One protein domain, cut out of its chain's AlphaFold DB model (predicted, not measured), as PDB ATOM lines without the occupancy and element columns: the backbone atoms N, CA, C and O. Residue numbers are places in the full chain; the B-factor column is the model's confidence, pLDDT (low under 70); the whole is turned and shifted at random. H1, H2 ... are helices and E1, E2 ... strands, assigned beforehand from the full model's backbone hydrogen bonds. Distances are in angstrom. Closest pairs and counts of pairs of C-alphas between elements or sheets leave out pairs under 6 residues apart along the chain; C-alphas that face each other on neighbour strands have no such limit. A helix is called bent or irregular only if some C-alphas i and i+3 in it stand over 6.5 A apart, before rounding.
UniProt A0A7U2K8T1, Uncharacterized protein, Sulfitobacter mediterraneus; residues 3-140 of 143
ATOM      1  N   THR A   3      96.687  54.788  70.561       81.31
ATOM      2  CA  THR A   3      96.021  56.082  70.682       81.31
ATOM      3  C   THR A   3      94.549  55.847  70.953       81.31
ATOM      4  O   THR A   3      93.906  55.033  70.287       81.31
ATOM      5  N   ALA A   4      93.988  56.616  71.881       83.75
ATOM      6  CA  ALA A   4      92.555  56.636  72.096       83.75
ATOM      7  C   ALA A   4      92.014  58.062  72.129       83.75
ATOM      8  O   ALA A   4      92.671  59.011  72.567       83.75
ATOM      9  N   LYS A   5      90.782  58.215  71.655       86.31
ATOM     10  CA  LYS A   5      90.066  59.489  71.637       86.31
ATOM     11  C   LYS A   5      88.655  59.275  72.141       86.31
ATOM     12  O   LYS A   5      88.033  58.269  71.820       86.31
ATOM     13  N   VAL A   6      88.144  60.232  72.901       86.00
ATOM     14  CA  VAL A   6      86.744  60.237  73.319       86.00
ATOM     15  C   VAL A   6      86.010  61.348  72.598       86.00
ATOM     16  O   VAL A   6      86.485  62.484  72.540       86.00
ATOM     17  N   TYR A   7      84.851  60.991  72.063       86.44
ATOM     18  CA  TYR A   7      83.966  61.872  71.327       86.44
ATOM     19  C   TYR A   7      82.594  61.908  71.987       86.44
ATOM     20  O   TYR A   7      82.131  60.891  72.504       86.44
ATOM     21  N   PHE A   8      81.924  63.052  71.879       85.19
ATOM     22  CA  PHE A   8      80.528  63.217  72.274       85.19
ATOM     23  C   PHE A   8      79.671  63.595  71.067       85.19
ATOM     24  O   PHE A   8      80.158  64.242  70.129       85.19
ATOM     25  N   ARG A   9      78.404  63.189  71.084       86.38
ATOM     26  CA  ARG A   9      77.372  63.645  70.145       86.38
ATOM     27  C   ARG A   9      75.986  63.494  70.765       86.38
ATOM     28  O   ARG A   9      75.840  62.872  71.811       86.38
ATOM     29  N   PHE A  10      74.976  64.002  70.075       83.69
ATOM     30  CA  PHE A  10      73.580  63.658  70.326       83.69
ATOM     31  C   PHE A  10      73.108  62.655  69.261       83.69
ATOM     32  O   PHE A  10      73.533  62.717  68.102       83.69
ATOM     33  N   SER A  11      72.266  61.701  69.650       82.62
ATOM     34  CA  SER A  11      71.726  60.672  68.759       82.62
ATOM     35  C   SER A  11      70.816  61.284  67.692       82.62
ATOM     36  O   SER A  11      69.942  62.072  68.029       82.62
ATOM     37  N   GLY A  12      70.945  60.879  66.426       68.06
ATOM     38  CA  GLY A  12      69.971  61.230  65.379       68.06
ATOM     39  C   GLY A  12      70.052  62.658  64.822       68.06
ATOM     40  O   GLY A  12      69.360  62.958  63.858       68.06
ATOM     41  N   VAL A  13      70.937  63.514  65.344       62.75
ATOM     42  CA  VAL A  13      70.969  64.957  65.012       62.75
ATOM     43  C   VAL A  13      71.969  65.332  63.914       62.75
ATOM     44  O   VAL A  13      72.323  66.495  63.760       62.75
ATOM     45  N   GLY A  14      72.474  64.358  63.149       55.12
ATOM     46  CA  GLY A  14      73.362  64.591  61.995       55.12
ATOM     47  C   GLY A  14      74.753  65.161  62.319       55.12
ATOM     48  O   GLY A  14      75.639  65.116  61.468       55.12
ATOM     49  N   ASN A  15      74.992  65.628  63.547       62.16
ATOM     50  CA  ASN A  15      76.310  66.030  64.007       62.16
ATOM     51  C   ASN A  15      77.229  64.811  64.070       62.16
ATOM     52  O   ASN A  15      77.008  63.864  64.832       62.16
ATOM     53  N   GLY A  16      78.283  64.846  63.255       65.44
ATOM     54  CA  GLY A  16      79.373  63.886  63.346       65.44
ATOM     55  C   GLY A  16      79.956  63.845  64.760       65.44
ATOM     56  O   GLY A  16      79.810  64.778  65.549       65.44
ATOM     57  N   TRP A  17      80.633  62.749  65.092       72.62
ATOM     58  CA  TRP A  17      81.389  62.630  66.339       72.62
ATOM     59  C   TRP A  17      82.366  63.811  66.478       72.62
ATOM     60  O   TRP A  17      83.359  63.868  65.754       72.62
ATOM     61  N   GLY A  18      82.075  64.760  67.373       57.12
ATOM     62  CA  GLY A  18      82.756  66.061  67.354       57.12
ATOM     63  C   GLY A  18      82.651  66.911  68.624       57.12
ATOM     64  O   GLY A  18      83.295  67.955  68.681       57.12
ATOM     65  N   GLY A  19      81.896  66.483  69.643       53.50
ATOM     66  CA  GLY A  19      81.843  67.167  70.941       53.50
ATOM     67  C   GLY A  19      83.173  67.131  71.712       53.50
ATOM     68  O   GLY A  19      84.141  66.526  71.252       53.50
ATOM     69  N   ALA A  20      83.215  67.794  72.878       49.31
ATOM     70  CA  ALA A  20      84.421  68.041  73.684       49.31
ATOM     71  C   ALA A  20      85.403  66.854  73.708       49.31
ATOM     72  O   ALA A  20      85.124  65.780  74.226       49.31
ATOM     73  N   GLN A  21      86.581  67.053  73.123       56.84
ATOM     74  CA  GLN A  21      87.501  65.954  72.866       56.84
ATOM     75  C   GLN A  21      88.343  65.651  74.115       56.84
ATOM     76  O   GLN A  21      88.928  66.549  74.741       56.84
ATOM     77  N   GLY A  22      88.408  64.370  74.479       51.66
ATOM     78  CA  GLY A  22      89.451  63.822  75.343       51.66
ATOM     79  C   GLY A  22      90.468  63.075  74.491       51.66
ATOM     80  O   GLY A  22      90.087  62.278  73.633       51.66
ATOM     81  N   TYR A  23      91.753  63.337  74.709       56.88
ATOM     82  CA  TYR A  23      92.848  62.670  74.011       56.88
ATOM     83  C   TYR A  23      93.670  61.870  75.020       56.88
ATOM     84  O   TYR A  23      93.993  62.378  76.092       56.88
ATOM     85  N   GLY A  24      93.992  60.625  74.682       50.59
ATOM     86  CA  GLY A  24      94.909  59.780  75.437       50.59
ATOM     87  C   GLY A  24      95.887  59.102  74.486       50.59
ATOM     88  O   GLY A  24      95.505  58.644  73.408       50.59
ATOM     89  N   SER A  25      97.153  59.032  74.876       45.81
ATOM     90  CA  SER A  25      98.194  58.368  74.093       45.81
ATOM     91  C   SER A  25      99.130  57.630  75.031       45.81
ATOM     92  O   SER A  25      99.789  58.258  75.859       45.81
ATOM     93  N   SER A  26      99.234  56.313  74.870       45.12
ATOM     94  CA  SER A  26     100.192  55.512  75.624       45.12
ATOM     95  C   SER A  26     101.372  55.149  74.725       45.12
ATOM     96  O   SER A  26     101.237  54.325  73.810       45.12
ATOM     97  N   ASN A  27     102.545  55.723  75.006       39.88
ATOM     98  CA  ASN A  27     103.802  55.100  74.602       39.88
ATOM     99  C   ASN A  27     103.868  53.769  75.346       39.88
ATOM    100  O   ASN A  27     103.814  53.762  76.571       39.88
ATOM    101  N   MET A  28     103.924  52.649  74.623       44.91
ATOM    102  CA  MET A  28     104.280  51.376  75.248       44.91
ATOM    103  C   MET A  28     105.686  51.553  75.827       44.91
ATOM    104  O   MET A  28     106.652  51.541  75.072       44.91
ATOM    105  N   ALA A  29     105.782  51.843  77.120       36.16
ATOM    106  CA  ALA A  29     107.036  51.991  77.841       36.16
ATOM    107  C   ALA A  29     106.789  51.616  79.311       36.16
ATOM    108  O   ALA A  29     106.430  52.434  80.156       36.16
ATOM    109  N   ASP A  30     106.913  50.315  79.554       38.94
ATOM    110  CA  ASP A  30     107.568  49.724  80.724       38.94
ATOM    111  C   ASP A  30     106.903  49.829  82.108       38.94
ATOM    112  O   ASP A  30     107.412  49.243  83.058       38.94
ATOM    113  N   ASN A  31     105.725  50.448  82.234       40.00
ATOM    114  CA  ASN A  31     104.917  50.400  83.461       40.00
ATOM    115  C   ASN A  31     103.444  50.084  83.145       40.00
ATOM    116  O   ASN A  31     102.610  50.977  82.974       40.00
ATOM    117  N   ASN A  32     103.136  48.785  83.075       48.16
ATOM    118  CA  ASN A  32     101.837  48.162  82.764       48.16
ATOM    119  C   ASN A  32     100.737  48.391  83.837       48.16
ATOM    120  O   ASN A  32      99.921  47.513  84.115       48.16
ATOM    121  N   GLY A  33     100.712  49.560  84.479       55.97
ATOM    122  CA  GLY A  33      99.607  49.969  85.342       55.97
ATOM    123  C   GLY A  33      98.362  50.260  84.507       55.97
ATOM    124  O   GLY A  33      98.449  50.916  83.466       55.97
ATOM    125  N   ALA A  34      97.195  49.785  84.951       61.50
ATOM    126  CA  ALA A  34      95.929  49.951  84.233       61.50
ATOM    127  C   ALA A  34      95.653  51.427  83.888       61.50
ATOM    128  O   ALA A  34      95.101  51.741  82.842       61.50
ATOM    129  N   GLU A  35      96.073  52.363  84.732       62.69
ATOM    130  CA  GLU A  35      95.991  53.803  84.524       62.69
ATOM    131  C   GLU A  35      96.769  54.328  83.307       62.69
ATOM    132  O   GLU A  35      96.464  55.421  82.836       62.69
ATOM    133  N   ASN A  36      97.732  53.587  82.765       66.50
ATOM    134  CA  ASN A  36      98.563  54.045  81.649       66.50
ATOM    135  C   ASN A  36      98.000  53.671  80.274       66.50
ATOM    136  O   ASN A  36      98.559  54.084  79.261       66.50
ATOM    137  N   HIS A  37      96.884  52.940  80.214       79.44
ATOM    138  CA  HIS A  37      96.274  52.562  78.942       79.44
ATOM    139  C   HIS A  37      95.609  53.771  78.270       79.44
ATOM    140  O   HIS A  37      94.947  54.586  78.932       79.44
ATOM    141  N   ALA A  38      95.770  53.880  76.948       81.88
ATOM    142  CA  ALA A  38      95.339  55.039  76.172       81.88
ATOM    143  C   ALA A  38      93.850  55.373  76.380       81.88
ATOM    144  O   ALA A  38      93.507  56.546  76.547       81.88
ATOM    145  N   GLU A  39      92.963  54.372  76.454       83.88
ATOM    146  CA  GLU A  39      91.516  54.593  76.608       83.88
ATOM    147  C   GLU A  39      91.173  55.239  77.950       83.88
ATOM    148  O   GLU A  39      90.317  56.122  78.036       83.88
ATOM    149  N   ARG A  40      91.872  54.830  79.012       86.31
ATOM    150  CA  ARG A  40      91.665  55.349  80.369       86.31
ATOM    151  C   ARG A  40      92.215  56.759  80.519       86.31
ATOM    152  O   ARG A  40      91.617  57.577  81.220       86.31
ATOM    153  N   GLN A  41      93.332  57.067  79.863       83.06
ATOM    154  CA  GLN A  41      93.831  58.439  79.765       83.06
ATOM    155  C   GLN A  41      92.834  59.331  79.016       83.06
ATOM    156  O   GLN A  41      92.422  60.358  79.555       83.06
ATOM    157  N   ALA A  42      92.369  58.890  77.843       84.25
ATOM    158  CA  ALA A  42      91.416  59.641  77.032       84.25
ATOM    159  C   ALA A  42      90.106  59.901  77.793       84.25
ATOM    160  O   ALA A  42      89.608  61.029  77.807       84.25
ATOM    161  N   TRP A  43      89.584  58.890  78.494       88.31
ATOM    162  CA  TRP A  43      88.387  59.015  79.324       88.31
ATOM    163  C   TRP A  43      88.559  59.989  80.491       88.31
ATOM    164  O   TRP A  43      87.677  60.815  80.719       88.31
ATOM    165  N   ARG A  44      89.683  59.939  81.221       85.31
ATOM    166  CA  ARG A  44      89.921  60.846  82.359       85.31
ATOM    167  C   ARG A  44      89.903  62.316  81.953       85.31
ATOM    168  O   ARG A  44      89.426  63.140  82.729       85.31
ATOM    169  N   GLU A  45      90.393  62.628  80.760       82.88
ATOM    170  CA  GLU A  45      90.348  63.982  80.209       82.88
ATOM    171  C   GLU A  45      88.962  64.351  79.670       82.88
ATOM    172  O   GLU A  45      88.498  65.475  79.870       82.88
ATOM    173  N   ALA A  46      88.273  63.406  79.031       84.25
ATOM    174  CA  ALA A  46      86.946  63.629  78.465       84.25
ATOM    175  C   ALA A  46      85.870  63.839  79.535       84.25
ATOM    176  O   ALA A  46      85.065  64.763  79.427       84.25
ATOM    177  N   GLN A  47      85.862  63.011  80.586       85.12
ATOM    178  CA  GLN A  47      84.790  63.007  81.588       85.12
ATOM    179  C   GLN A  47      84.645  64.358  82.299       85.12
ATOM    180  O   GLN A  47      83.534  64.764  82.619       85.12
ATOM    181  N   LYS A  48      85.753  65.094  82.481       83.88
ATOM    182  CA  LYS A  48      85.764  66.426  83.110       83.88
ATOM    183  C   LYS A  48      84.991  67.469  82.293       83.88
ATOM    184  O   LYS A  48      84.574  68.483  82.838       83.88
ATOM    185  N   LYS A  49      84.833  67.238  80.987       83.81
ATOM    186  CA  LYS A  49      84.230  68.173  80.026       83.81
ATOM    187  C   LYS A  49      82.789  67.807  79.669       83.81
ATOM    188  O   LYS A  49      82.101  68.617  79.058       83.81
ATOM    189  N   LEU A  50      82.344  66.601  80.030       83.94
ATOM    190  CA  LEU A  50      81.073  66.035  79.583       83.94
ATOM    191  C   LEU A  50      79.863  66.852  80.062       83.94
ATOM    192  O   LEU A  50      79.001  67.161  79.246       83.94
ATOM    193  N   GLN A  51      79.832  67.254  81.339       87.25
ATOM    194  CA  GLN A  51      78.743  68.080  81.877       87.25
ATOM    195  C   GLN A  51      78.634  69.411  81.124       87.25
ATOM    196  O   GLN A  51      77.604  69.708  80.539       87.25
ATOM    197  N   SER A  52      79.739  70.162  81.045       85.44
ATOM    198  CA  SER A  52      79.760  71.460  80.361       85.44
ATOM    199  C   SER A  52      79.416  71.350  78.871       85.44
ATOM    200  O   SER A  52      78.779  72.244  78.320       85.44
ATOM    201  N   TRP A  53      79.813  70.266  78.199       84.81
ATOM    202  CA  TRP A  53      79.398  70.021  76.818       84.81
ATOM    203  C   TRP A  53      77.884  69.806  76.705       84.81
ATOM    204  O   TRP A  53      77.275  70.397  75.816       84.81
ATOM    205  N   TYR A  54      77.289  69.002  77.592       85.62
ATOM    206  CA  TYR A  54      75.843  68.781  77.609       85.62
ATOM    207  C   TYR A  54      75.097  70.095  77.865       85.62
ATOM    208  O   TYR A  54      74.263  70.482  77.050       85.62
ATOM    209  N   ASP A  55      75.475  70.831  78.913       87.81
ATOM    210  CA  ASP A  55      74.831  72.093  79.298       87.81
ATOM    211  C   ASP A  55      74.816  73.103  78.138       87.81
ATOM    212  O   ASP A  55      73.790  73.713  77.861       87.81
ATOM    213  N   ASN A  56      75.914  73.216  77.382       84.94
ATOM    214  CA  ASN A  56      76.014  74.150  76.254       84.94
ATOM    215  C   ASN A  56      75.241  73.719  74.995       84.94
ATOM    216  O   ASN A  56      74.971  74.546  74.124       84.94
ATOM    217  N   ALA A  57      74.970  72.424  74.832       81.44
ATOM    218  CA  ALA A  57      74.501  71.871  73.565       81.44
ATOM    219  C   ALA A  57      73.063  71.336  73.621       81.44
ATOM    220  O   ALA A  57      72.403  71.315  72.586       81.44
ATOM    221  N   HIS A  58      72.572  70.925  74.793       84.38
ATOM    222  CA  HIS A  58      71.304  70.203  74.929       84.38
ATOM    223  C   HIS A  58      70.070  70.994  74.469       84.38
ATOM    224  O   HIS A  58      69.146  70.391  73.940       84.38
ATOM    225  N   GLU A  59      70.069  72.326  74.574       85.94
ATOM    226  CA  GLU A  59      68.962  73.167  74.081       85.94
ATOM    227  C   GLU A  59      68.853  73.190  72.546       85.94
ATOM    228  O   GLU A  59      67.804  73.515  71.999       85.94
ATOM    229  N   ASN A  60      69.938  72.854  71.842       80.75
ATOM    230  CA  ASN A  60      70.035  72.961  70.385       80.75
ATOM    231  C   ASN A  60      69.876  71.614  69.663       80.75
ATOM    232  O   ASN A  60      69.875  71.582  68.431       80.75
ATOM    233  N   PHE A  61      69.791  70.502  70.399       77.75
ATOM    234  CA  PHE A  61      69.803  69.161  69.821       77.75
ATOM    235  C   PHE A  61      68.759  68.247  70.465       77.75
ATOM    236  O   PHE A  61      68.928  67.794  71.594       77.75
ATOM    237  N   ASP A  62      67.744  67.882  69.681       73.12
ATOM    238  CA  ASP A  62      66.774  66.849  70.044       73.12
ATOM    239  C   ASP A  62      67.394  65.457  69.852       73.12
ATOM    240  O   ASP A  62      67.366  64.869  68.769       73.12
ATOM    241  N   GLY A  63      68.007  64.926  70.911       79.00
ATOM    242  CA  GLY A  63      68.579  63.584  70.914       79.00
ATOM    243  C   GLY A  63      69.061  63.140  72.290       79.00
ATOM    244  O   GLY A  63      69.217  63.937  73.212       79.00
ATOM    245  N   SER A  64      69.330  61.845  72.443       85.81
ATOM    246  CA  SER A  64      70.012  61.334  73.631       85.81
ATOM    247  C   SER A  64      71.522  61.564  73.509       85.81
ATOM    248  O   SER A  64      72.087  61.311  72.441       85.81
ATOM    249  N   PRO A  65      72.206  62.008  74.572       88.25
ATOM    250  CA  PRO A  65      73.659  62.107  74.579       88.25
ATOM    251  C   PRO A  65      74.340  60.749  74.363       88.25
ATOM    252  O   PRO A  65      73.950  59.728  74.934       88.25
ATOM    253  N   GLU A  66      75.403  60.741  73.571       90.00
ATOM    254  CA  GLU A  66      76.212  59.562  73.284       90.00
ATOM    255  C   GLU A  66      77.699  59.889  73.426       90.00
ATOM    256  O   GLU A  66      78.186  60.933  72.983       90.00
ATOM    257  N   VAL A  67      78.436  58.952  74.013       89.88
ATOM    258  CA  VAL A  67      79.888  58.980  74.162       89.88
ATOM    259  C   VAL A  67      80.483  57.855  73.332       89.88
ATOM    260  O   VAL A  67      79.984  56.738  73.371       89.88
ATOM    261  N   LYS A  68      81.593  58.106  72.640       90.44
ATOM    262  CA  LYS A  68      82.369  57.059  71.971       90.44
ATOM    263  C   LYS A  68      83.826  57.101  72.369       90.44
ATOM    264  O   LYS A  68      84.461  58.143  72.232       90.44
ATOM    265  N   ILE A  69      84.367  55.953  72.759       89.62
ATOM    266  CA  ILE A  69      85.807  55.734  72.906       89.62
ATOM    267  C   ILE A  69      86.322  55.103  71.611       89.62
ATOM    268  O   ILE A  69      86.003  53.961  71.302       89.62
ATOM    269  N   TRP A  70      87.101  55.850  70.840       88.75
ATOM    270  CA  TRP A  70      87.812  55.352  69.667       88.75
ATOM    271  C   TRP A  70      89.219  54.903  70.047       88.75
ATOM    272  O   TRP A  70      89.892  55.615  70.795       88.75
ATOM    273  N   VAL A  71      89.674  53.781  69.496       84.94
ATOM    274  CA  VAL A  71      91.010  53.211  69.711       84.94
ATOM    275  C   VAL A  71      91.589  52.756  68.368       84.94
ATOM    276  O   VAL A  71      90.895  52.120  67.571       84.94
ATOM    277  N   ASP A  72      92.857  53.077  68.099       80.31
ATOM    278  CA  ASP A  72      93.568  52.692  66.862       80.31
ATOM    279  C   ASP A  72      94.234  51.307  66.911       80.31
ATOM    280  O   ASP A  72      94.939  50.923  65.975       80.31
ATOM    281  N   GLN A  73      94.018  50.578  68.006       76.56
ATOM    282  CA  GLN A  73      94.502  49.226  68.265       76.56
ATOM    283  C   GLN A  73      93.451  48.420  69.042       76.56
ATOM    284  O   GLN A  73      92.385  48.924  69.389       76.56
ATOM    285  N   THR A  74      93.752  47.154  69.321       77.69
ATOM    286  CA  THR A  74      92.915  46.258  70.130       77.69
ATOM    287  C   THR A  74      92.815  46.713  71.587       77.69
ATOM    288  O   THR A  74      93.792  47.195  72.154       77.69
ATOM    289  N   ILE A  75      91.674  46.454  72.228       78.06
ATOM    290  CA  ILE A  75      91.420  46.791  73.632       78.06
ATOM    291  C   ILE A  75      91.712  45.569  74.502       78.06
ATOM    292  O   ILE A  75      91.144  44.488  74.303       78.06
ATOM    293  N   CYS A  76      92.561  45.734  75.517       77.88
ATOM    294  CA  CYS A  76      92.868  44.632  76.424       77.88
ATOM    295  C   CYS A  76      91.643  44.253  77.287       77.88
ATOM    296  O   CYS A  76      90.799  45.105  77.594       77.88
ATOM    297  N   PRO A  77      91.532  42.995  77.747       77.50
ATOM    298  CA  PRO A  77      90.355  42.557  78.496       77.50
ATOM    299  C   PRO A  77      90.080  43.357  79.781       77.50
ATOM    300  O   PRO A  77      88.925  43.622  80.114       77.50
ATOM    301  N   GLN A  78      91.127  43.817  80.473       79.19
ATOM    302  CA  GLN A  78      90.984  44.667  81.659       79.19
ATOM    303  C   GLN A  78      90.362  46.035  81.334       79.19
ATOM    304  O   GLN A  78      89.623  46.586  82.151       79.19
ATOM    305  N   CYS A  79      90.647  46.606  80.158       83.56
ATOM    306  CA  CYS A  79      89.997  47.835  79.701       83.56
ATOM    307  C   CYS A  79      88.533  47.593  79.331       83.56
ATOM    308  O   CYS A  79      87.700  48.421  79.684       83.56
ATOM    309  N   LYS A  80      88.190  46.444  78.729       81.50
ATOM    310  CA  LYS A  80      86.786  46.081  78.452       81.50
ATOM    311  C   LYS A  80      85.960  46.002  79.740       81.50
ATOM    312  O   LYS A  80      84.931  46.665  79.856       81.50
ATOM    313  N   LEU A  81      86.454  45.268  80.743       82.44
ATOM    314  CA  LEU A  81      85.796  45.165  82.052       82.44
ATOM    315  C   LEU A  81      85.656  46.526  82.734       82.44
ATOM    316  O   LEU A  81      84.618  46.828  83.314       82.44
ATOM    317  N   TRP A  82      86.677  47.376  82.640       87.31
ATOM    318  CA  TRP A  82      86.609  48.723  83.195       87.31
ATOM    319  C   TRP A  82      85.620  49.638  82.465       87.31
ATOM    320  O   TRP A  82      84.961  50.440  83.126       87.31
ATOM    321  N   MET A  83      85.462  49.521  81.145       87.75
ATOM    322  CA  MET A  83      84.421  50.264  80.429       87.75
ATOM    323  C   MET A  83      83.029  49.871  80.941       87.75
ATOM    324  O   MET A  83      82.218  50.747  81.235       87.75
ATOM    325  N   ILE A  84      82.793  48.573  81.157       86.19
ATOM    326  CA  ILE A  84      81.523  48.067  81.693       86.19
ATOM    327  C   ILE A  84      81.307  48.489  83.156       86.19
ATOM    328  O   ILE A  84      80.245  48.990  83.506       86.19
ATOM    329  N   ALA A  85      82.286  48.285  84.037       82.50
ATOM    330  CA  ALA A  85      82.093  48.474  85.479       82.50
ATOM    331  C   ALA A  85      82.326  49.920  85.953       82.50
ATOM    332  O   ALA A  85      81.716  50.365  86.931       82.50
ATOM    333  N   GLY A  86      83.240  50.628  85.291       86.62
ATOM    334  CA  GLY A  86      83.693  51.969  85.649       86.62
ATOM    335  C   GLY A  86      83.039  53.047  84.798       86.62
ATOM    336  O   GLY A  86      82.344  53.905  85.334       86.62
ATOM    337  N   VAL A  87      83.226  53.003  83.475       89.81
ATOM    338  CA  VAL A  87      82.721  54.071  82.593       89.81
ATOM    339  C   VAL A  87      81.194  54.112  82.611       89.81
ATOM    340  O   VAL A  87      80.644  55.178  82.870       89.81
ATOM    341  N   LEU A  88      80.497  52.979  82.455       90.25
ATOM    342  CA  LEU A  88      79.026  52.972  82.543       90.25
ATOM    343  C   LEU A  88      78.506  53.471  83.893       90.25
ATOM    344  O   LEU A  88      77.501  54.173  83.931       90.25
ATOM    345  N   ARG A  89      79.194  53.165  85.000       88.25
ATOM    346  CA  ARG A  89      78.825  53.685  86.324       88.25
ATOM    347  C   ARG A  89      78.962  55.207  86.383       88.25
ATOM    348  O   ARG A  89      78.061  55.867  86.887       88.25
ATOM    349  N   ASN A  90      80.055  55.755  85.852       89.44
ATOM    350  CA  ASN A  90      80.257  57.203  85.786       89.44
ATOM    351  C   ASN A  90      79.179  57.869  84.922       89.44
ATOM    352  O   ASN A  90      78.633  58.892  85.314       89.44
ATOM    353  N   LEU A  91      78.850  57.280  83.770       90.69
ATOM    354  CA  LEU A  91      77.808  57.791  82.878       90.69
ATOM    355  C   LEU A  91      76.415  57.731  83.529       90.69
ATOM    356  O   LEU A  91      75.642  58.675  83.405       90.69
ATOM    357  N   ALA A  92      76.111  56.671  84.280       89.44
ATOM    358  CA  ALA A  92      74.840  56.521  84.989       89.44
ATOM    359  C   ALA A  92      74.634  57.540  86.125       89.44
ATOM    360  O   ALA A  92      73.502  57.719  86.571       89.44
ATOM    361  N   ALA A  93      75.702  58.193  86.596       89.94
ATOM    362  CA  ALA A  93      75.621  59.247  87.604       89.94
ATOM    363  C   ALA A  93      75.134  60.594  87.035       89.94
ATOM    364  O   ALA A  93      74.709  61.454  87.803       89.94
ATOM    365  N   PHE A  94      75.180  60.783  85.713       87.56
ATOM    366  CA  PHE A  94      74.613  61.962  85.062       87.56
ATOM    367  C   PHE A  94      73.099  61.814  84.911       87.56
ATOM    368  O   PHE A  94      72.607  60.741  84.557       87.56
ATOM    369  N   GLU A  95      72.355  62.905  85.092       89.25
ATOM    370  CA  GLU A  95      70.896  62.913  84.922       89.25
ATOM    371  C   GLU A  95      70.476  62.508  83.499       89.25
ATOM    372  O   GLU A  95      69.549  61.719  83.318       89.25
ATOM    373  N   PHE A  96      71.230  62.965  82.495       87.25
ATOM    374  CA  PHE A  96      70.981  62.703  81.076       87.25
ATOM    375  C   PHE A  96      71.455  61.324  80.578       87.25
ATOM    376  O   PHE A  96      71.234  61.002  79.413       87.25
ATOM    377  N   LYS A  97      72.099  60.513  81.435       90.75
ATOM    378  CA  LYS A  97      72.427  59.085  81.213       90.75
ATOM    379  C   LYS A  97      72.910  58.756  79.786       90.75
ATOM    380  O   LYS A  97      72.247  58.015  79.057       90.75
ATOM    381  N   PRO A  98      74.064  59.299  79.373       89.94
ATOM    382  CA  PRO A  98      74.576  59.122  78.021       89.94
ATOM    383  C   PRO A  98      74.882  57.647  77.713       89.94
ATOM    384  O   PRO A  98      75.381  56.909  78.569       89.94
ATOM    385  N   LYS A  99      74.659  57.232  76.463       92.44
ATOM    386  CA  LYS A  99      75.059  55.896  75.986       92.44
ATOM    387  C   LYS A  99      76.558  55.834  75.721       92.44
ATOM    388  O   LYS A  99      77.152  56.823  75.291       92.44
ATOM    389  N   LEU A 100      77.164  54.666  75.927       92.62
ATOM    390  CA  LEU A 100      78.574  54.430  75.636       92.62
ATOM    391  C   LEU A 100      78.729  53.573  74.387       92.62
ATOM    392  O   LEU A 100      78.179  52.484  74.298       92.62
ATOM    393  N   PHE A 101      79.568  54.029  73.475       90.56
ATOM    394  CA  PHE A 101      80.032  53.286  72.320       90.56
ATOM    395  C   PHE A 101      81.544  53.137  72.378       90.56
ATOM    396  O   PHE A 101      82.271  53.944  72.965       90.56
ATOM    397  N   VAL A 102      82.035  52.112  71.706       89.56
ATOM    398  CA  VAL A 102      83.454  51.877  71.512       89.56
ATOM    399  C   VAL A 102      83.698  51.599  70.039       89.56
ATOM    400  O   VAL A 102      82.960  50.842  69.417       89.56
ATOM    401  N   GLU A 103      84.712  52.237  69.470       88.06
ATOM    402  CA  GLU A 103      85.124  52.036  68.088       88.06
ATOM    403  C   GLU A 103      86.584  51.600  68.052       88.06
ATOM    404  O   GLU A 103      87.462  52.295  68.553       88.06
ATOM    405  N   VAL A 104      86.838  50.446  67.449       85.38
ATOM    406  CA  VAL A 104      88.167  49.849  67.342       85.38
ATOM    407  C   VAL A 104      88.552  49.814  65.875       85.38
ATOM    408  O   VAL A 104      87.833  49.236  65.055       85.38
ATOM    409  N   LYS A 105      89.696  50.414  65.542       81.00
ATOM    410  CA  LYS A 105      90.319  50.291  64.225       81.00
ATOM    411  C   LYS A 105      91.486  49.313  64.331       81.00
ATOM    412  O   LYS A 105      92.518  49.655  64.886       81.00
ATOM    413  N   SER A 106      91.334  48.107  63.793       70.44
ATOM    414  CA  SER A 106      92.374  47.070  63.822       70.44
ATOM    415  C   SER A 106      92.416  46.322  62.491       70.44
ATOM    416  O   SER A 106      91.376  46.054  61.890       70.44
ATOM    417  N   GLY A 107      93.618  46.032  61.984       65.62
ATOM    418  CA  GLY A 107      93.802  45.229  60.767       65.62
ATOM    419  C   GLY A 107      93.125  45.783  59.503       65.62
ATOM    420  O   GLY A 107      92.727  45.010  58.643       65.62
ATOM    421  N   GLY A 108      92.943  47.105  59.396       69.12
ATOM    422  CA  GLY A 108      92.258  47.738  58.256       69.12
ATOM    423  C   GLY A 108      90.727  47.756  58.348       69.12
ATOM    424  O   GLY A 108      90.076  48.319  57.470       69.12
ATOM    425  N   HIS A 109      90.147  47.216  59.422       73.38
ATOM    426  CA  HIS A 109      88.711  47.230  59.678       73.38
ATOM    427  C   HIS A 109      88.360  48.138  60.858       73.38
ATOM    428  O   HIS A 109      89.108  48.237  61.831       73.38
ATOM    429  N   THR A 110      87.191  48.772  60.776       80.81
ATOM    430  CA  THR A 110      86.580  49.509  61.884       80.81
ATOM    431  C   THR A 110      85.384  48.720  62.403       80.81
ATOM    432  O   THR A 110      84.533  48.281  61.622       80.81
ATOM    433  N   ARG A 111      85.313  48.541  63.723       83.88
ATOM    434  CA  ARG A 111      84.173  47.946  64.431       83.88
ATOM    435  C   ARG A 111      83.669  48.924  65.473       83.88
ATOM    436  O   ARG A 111      84.478  49.466  66.217       83.88
ATOM    437  N   ILE A 112      82.357  49.139  65.524       83.19
ATOM    438  CA  ILE A 112      81.710  49.967  66.540       83.19
ATOM    439  C   ILE A 112      80.679  49.130  67.288       83.19
ATOM    440  O   ILE A 112      79.873  48.455  66.657       83.19
ATOM    441  N   ASN A 113      80.714  49.178  68.616       84.38
ATOM    442  CA  ASN A 113      79.775  48.470  69.478       84.38
ATOM    443  C   ASN A 113      79.242  49.404  70.562       84.38
ATOM    444  O   ASN A 113      79.986  50.226  71.101       84.38
ATOM    445  N   GLU A 114      77.958  49.274  70.887       88.81
ATOM    446  CA  GLU A 114      77.413  49.851  72.116       88.81
ATOM    447  C   GLU A 114      77.924  49.029  73.303       88.81
ATOM    448  O   GLU A 114      77.886  47.797  73.292       88.81
ATOM    449  N   VAL A 115      78.430  49.708  74.324       87.31
ATOM    450  CA  VAL A 115      78.875  49.076  75.560       87.31
ATOM    451  C   VAL A 115      77.700  49.063  76.524       87.31
ATOM    452  O   VAL A 115      77.257  50.100  77.009       87.31
ATOM    453  N   THR A 116      77.227  47.868  76.836       86.69
ATOM    454  CA  THR A 116      76.220  47.594  77.860       86.69
ATOM    455  C   THR A 116      76.796  46.602  78.870       86.69
ATOM    456  O   THR A 116      77.887  46.059  78.676       86.69
ATOM    457  N   ARG A 117      76.083  46.353  79.975       77.12
ATOM    458  CA  ARG A 117      76.513  45.355  80.968       77.12
ATOM    459  C   ARG A 117      76.614  43.948  80.374       77.12
ATOM    460  O   ARG A 117      77.519  43.208  80.741       77.12
ATOM    461  N   ASP A 118      75.726  43.644  79.436       75.94
ATOM    462  CA  ASP A 118      75.612  42.344  78.774       75.94
ATOM    463  C   ASP A 118      76.255  42.353  77.376       75.94
ATOM    464  O   ASP A 118      75.997  41.469  76.559       75.94
ATOM    465  N   ALA A 119      77.072  43.369  77.071       69.25
ATOM    466  CA  ALA A 119      77.679  43.503  75.757       69.25
ATOM    467  C   ALA A 119      78.593  42.315  75.451       69.25
ATOM    468  O   ALA A 119      79.591  42.065  76.134       69.25
ATOM    469  N   ILE A 120      78.272  41.625  74.360       66.50
ATOM    470  CA  ILE A 120      79.142  40.625  73.760       66.50
ATOM    471  C   ILE A 120      80.143  41.373  72.883       66.50
ATOM    472  O   ILE A 120      79.776  42.015  71.902       66.50
ATOM    473  N   TRP A 121      81.420  41.308  73.250       69.88
ATOM    474  CA  TRP A 121      82.488  41.945  72.486       69.88
ATOM    475  C   TRP A 121      82.889  41.041  71.327       69.88
ATOM    476  O   TRP A 121      83.329  39.914  71.555       69.88
ATOM    477  N   GLU A 122      82.772  41.538  70.097       62.66
ATOM    478  CA  GLU A 122      83.169  40.784  68.908       62.66
ATOM    479  C   GLU A 122      84.657  40.379  68.946       62.66
ATOM    480  O   GLU A 122      85.527  41.106  69.450       62.66
ATOM    481  N   ALA A 123      84.951  39.203  68.377       54.69
ATOM    482  CA  ALA A 123      86.316  38.722  68.180       54.69
ATOM    483  C   ALA A 123      87.114  39.721  67.316       54.69
ATOM    484  O   ALA A 123      86.612  40.205  66.302       54.69
ATOM    485  N   GLY A 124      88.339  40.065  67.731       55.56
ATOM    486  CA  GLY A 124      89.159  41.111  67.100       55.56
ATOM    487  C   GLY A 124      89.120  42.482  67.797       55.56
ATOM    488  O   GLY A 124      89.926  43.355  67.475       55.56
ATOM    489  N   MET A 125      88.236  42.685  68.787       60.59
ATOM    490  CA  MET A 125      88.331  43.827  69.718       60.59
ATOM    491  C   MET A 125      89.267  43.552  70.904       60.59
ATOM    492  O   MET A 125      89.692  44.477  71.584       60.59
ATOM    493  N   SER A 126      89.546  42.281  71.185       53.03
ATOM    494  CA  SER A 126      90.791  41.797  71.798       53.03
ATOM    495  C   SER A 126      91.635  41.336  70.610       53.03
ATOM    496  O   SER A 126      91.064  40.884  69.630       53.03
ATOM    497  N   ASP A 127      92.936  41.556  70.536       46.41
ATOM    498  CA  ASP A 127      93.890  40.610  71.091       46.41
ATOM    499  C   ASP A 127      95.271  41.277  71.182       46.41
ATOM    500  O   ASP A 127      95.919  41.562  70.179       46.41
ATOM    501  N   HIS A 128      95.740  41.454  72.412       36.81
ATOM    502  CA  HIS A 128      97.154  41.341  72.750       36.81
ATOM    503  C   HIS A 128      97.195  40.321  73.896       36.81
ATOM    504  O   HIS A 128      96.818  40.652  75.016       36.81
ATOM    505  N   ASN A 129      97.500  39.060  73.562       41.19
ATOM    506  CA  ASN A 129      97.702  37.895  74.444       41.19
ATOM    507  C   ASN A 129      97.076  37.952  75.851       41.19
ATOM    508  O   ASN A 129      97.749  38.230  76.839       41.19
ATOM    509  N   GLY A 130      95.801  37.588  75.941       40.88
ATOM    510  CA  GLY A 130      95.141  37.270  77.205       40.88
ATOM    511  C   GLY A 130      93.743  36.775  76.901       40.88
ATOM    512  O   GLY A 130      92.838  37.570  76.640       40.88
ATOM    513  N   THR A 131      93.582  35.458  76.823       43.28
ATOM    514  CA  THR A 131      92.290  34.842  76.515       43.28
ATOM    515  C   THR A 131      91.259  35.224  77.576       43.28
ATOM    516  O   THR A 131      91.555  35.212  78.767       43.28
ATOM    517  N   LEU A 132      90.024  35.526  77.159       46.34
ATOM    518  CA  LEU A 132      88.888  35.842  78.046       46.34
ATOM    519  C   LEU A 132      88.671  34.800  79.166       46.34
ATOM    520  O   LEU A 132      88.120  35.135  80.212       46.34
ATOM    521  N   ALA A 133      89.155  33.569  78.972       44.09
ATOM    522  CA  ALA A 133      89.174  32.513  79.977       44.09
ATOM    523  C   ALA A 133      89.913  32.922  81.270       44.09
ATOM    524  O   ALA A 133      89.430  32.634  82.364       44.09
ATOM    525  N   GLU A 134      91.018  33.665  81.169       43.78
ATOM    526  CA  GLU A 134      91.859  34.033  82.318       43.78
ATOM    527  C   GLU A 134      91.231  35.130  83.200       43.78
ATOM    528  O   GLU A 134      91.508  35.192  84.397       43.78
ATOM    529  N   LEU A 135      90.325  35.963  82.668       44.94
ATOM    530  CA  LEU A 135      89.665  37.012  83.463       44.94
ATOM    531  C   LEU A 135      88.431  36.527  84.226       44.94
ATOM    532  O   LEU A 135      88.101  37.100  85.265       44.94
ATOM    533  N   SER A 136      87.789  35.446  83.776       43.31
ATOM    534  CA  SER A 136      86.729  34.799  84.562       43.31
ATOM    535  C   SER A 136      87.264  34.279  85.908       43.31
ATOM    536  O   SER A 136      86.613  34.440  86.939       43.31
ATOM    537  N   ALA A 137      88.511  33.792  85.931       46.44
ATOM    538  CA  ALA A 137      89.186  33.344  87.147       46.44
ATOM    539  C   ALA A 137      89.544  34.504  88.098       46.44
ATOM    540  O   ALA A 137      89.432  34.363  89.314       46.44
ATOM    541  N   ALA A 138      89.904  35.680  87.568       44.53
ATOM    542  CA  ALA A 138      90.281  36.845  88.378       44.53
ATOM    543  C   ALA A 138      89.095  37.545  89.074       44.53
ATOM    544  O   ALA A 138      89.304  38.313  90.011       44.53
ATOM    545  N   THR A 139      87.856  37.280  88.645       44.53
ATOM    546  CA  THR A 139      86.648  37.919  89.210       44.53
ATOM    547  C   THR A 139      86.005  37.088  90.333       44.53
ATOM    548  O   THR A 139      85.028  37.522  90.930       44.53
ATOM    549  N   THR A 140      86.570  35.919  90.664       40.47
ATOM    550  CA  THR A 140      86.062  35.025  91.731       40.47
ATOM    551  C   THR A 140      86.621  35.372  93.123       40.47
ATOM    552  O   THR A 140      86.325  34.695  94.099       40.47
TER     553      THR A 140
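This is residues 3 to 140 of the 143 residues of an uncharacterized protein of Sulfitobacter mediterraneus (UniProt A0A7U2K8T1). A twisted five-stranded sheet has two long helices, H1 and H2, over one and the same face, and the short H3 sits off the sheet near the first residues of H2. The printed part has 138 residues, with three named helices and five named strands in the order E1, E2, H1, E3, H2, E4, E5, H3. The mixed sheet runs E2, E1, E3, E4, E5; the class is mixed. It is compact, with a radius of gyration of the C-alphas of 15.1 A and spans of 46 by 31 by 27 A.

E1, residues 3 to 10, forms an antiparallel hairpin with E2, residues 22 to 26; N 6 and O 22 are within hydrogen-bond range at 2.9 A. E3, residues 65 to 71, is antiparallel to E1, with N 7 to O 68 at 2.9 A, and parallel to E4, residues 99 to 106, with N 69 to O 101 at 2.9 A. E4 and E5, residues 109 to 115, are a hairpin, with N 104 to O 111 at 2.8 A. H1, residues 38 to 60, is on the sheet and lies over E2 and E1, its height over the sheet 4.1 A, only just above the sheet's level; the closest C-alphas of E2 and H1 are those of Gly 24 and Ala 42, 3.8 A apart. H2, residues 77 to 92, is on the same face; E3, H2 and E4 form a strand-helix-strand unit, parallel neighbour strands joined through a helix, with a right-handed crossover. H3, residues 132 to 138, only just touches H2, through residues 77 to 78 alone, with 3 pairs within 8 A; C-alphas 77 and 132 are closest, 6.9 A. O i to N i+4 pairs are within range in 13 of 19 for H1, 10 of 12 for H2 and 0 of 3 for H3, which has 2 of 4 O i to N i+3 pairs.

E1 begins at C-alpha 3 (96.021, 56.082, 70.682) and H3 ends at C-alpha 138 (90.281, 36.845, 88.378). H1 is 31.5 A long and irregular, with C-alphas 56 and 59 7.4 A apart; H2 is 21.9 A, E1 23.7 A and E4 22.9 A.

C-alphas 60 and 137 are farthest apart, 47.1 A. The printed part has no cut; the links E1 to E2, E2 to H1 and E5 to H3 are long. Mean pLDDT of the printed part is 73.3, with residues 12 to 16, 18 to 36, 107 to 108 and 119 to 140 under 70.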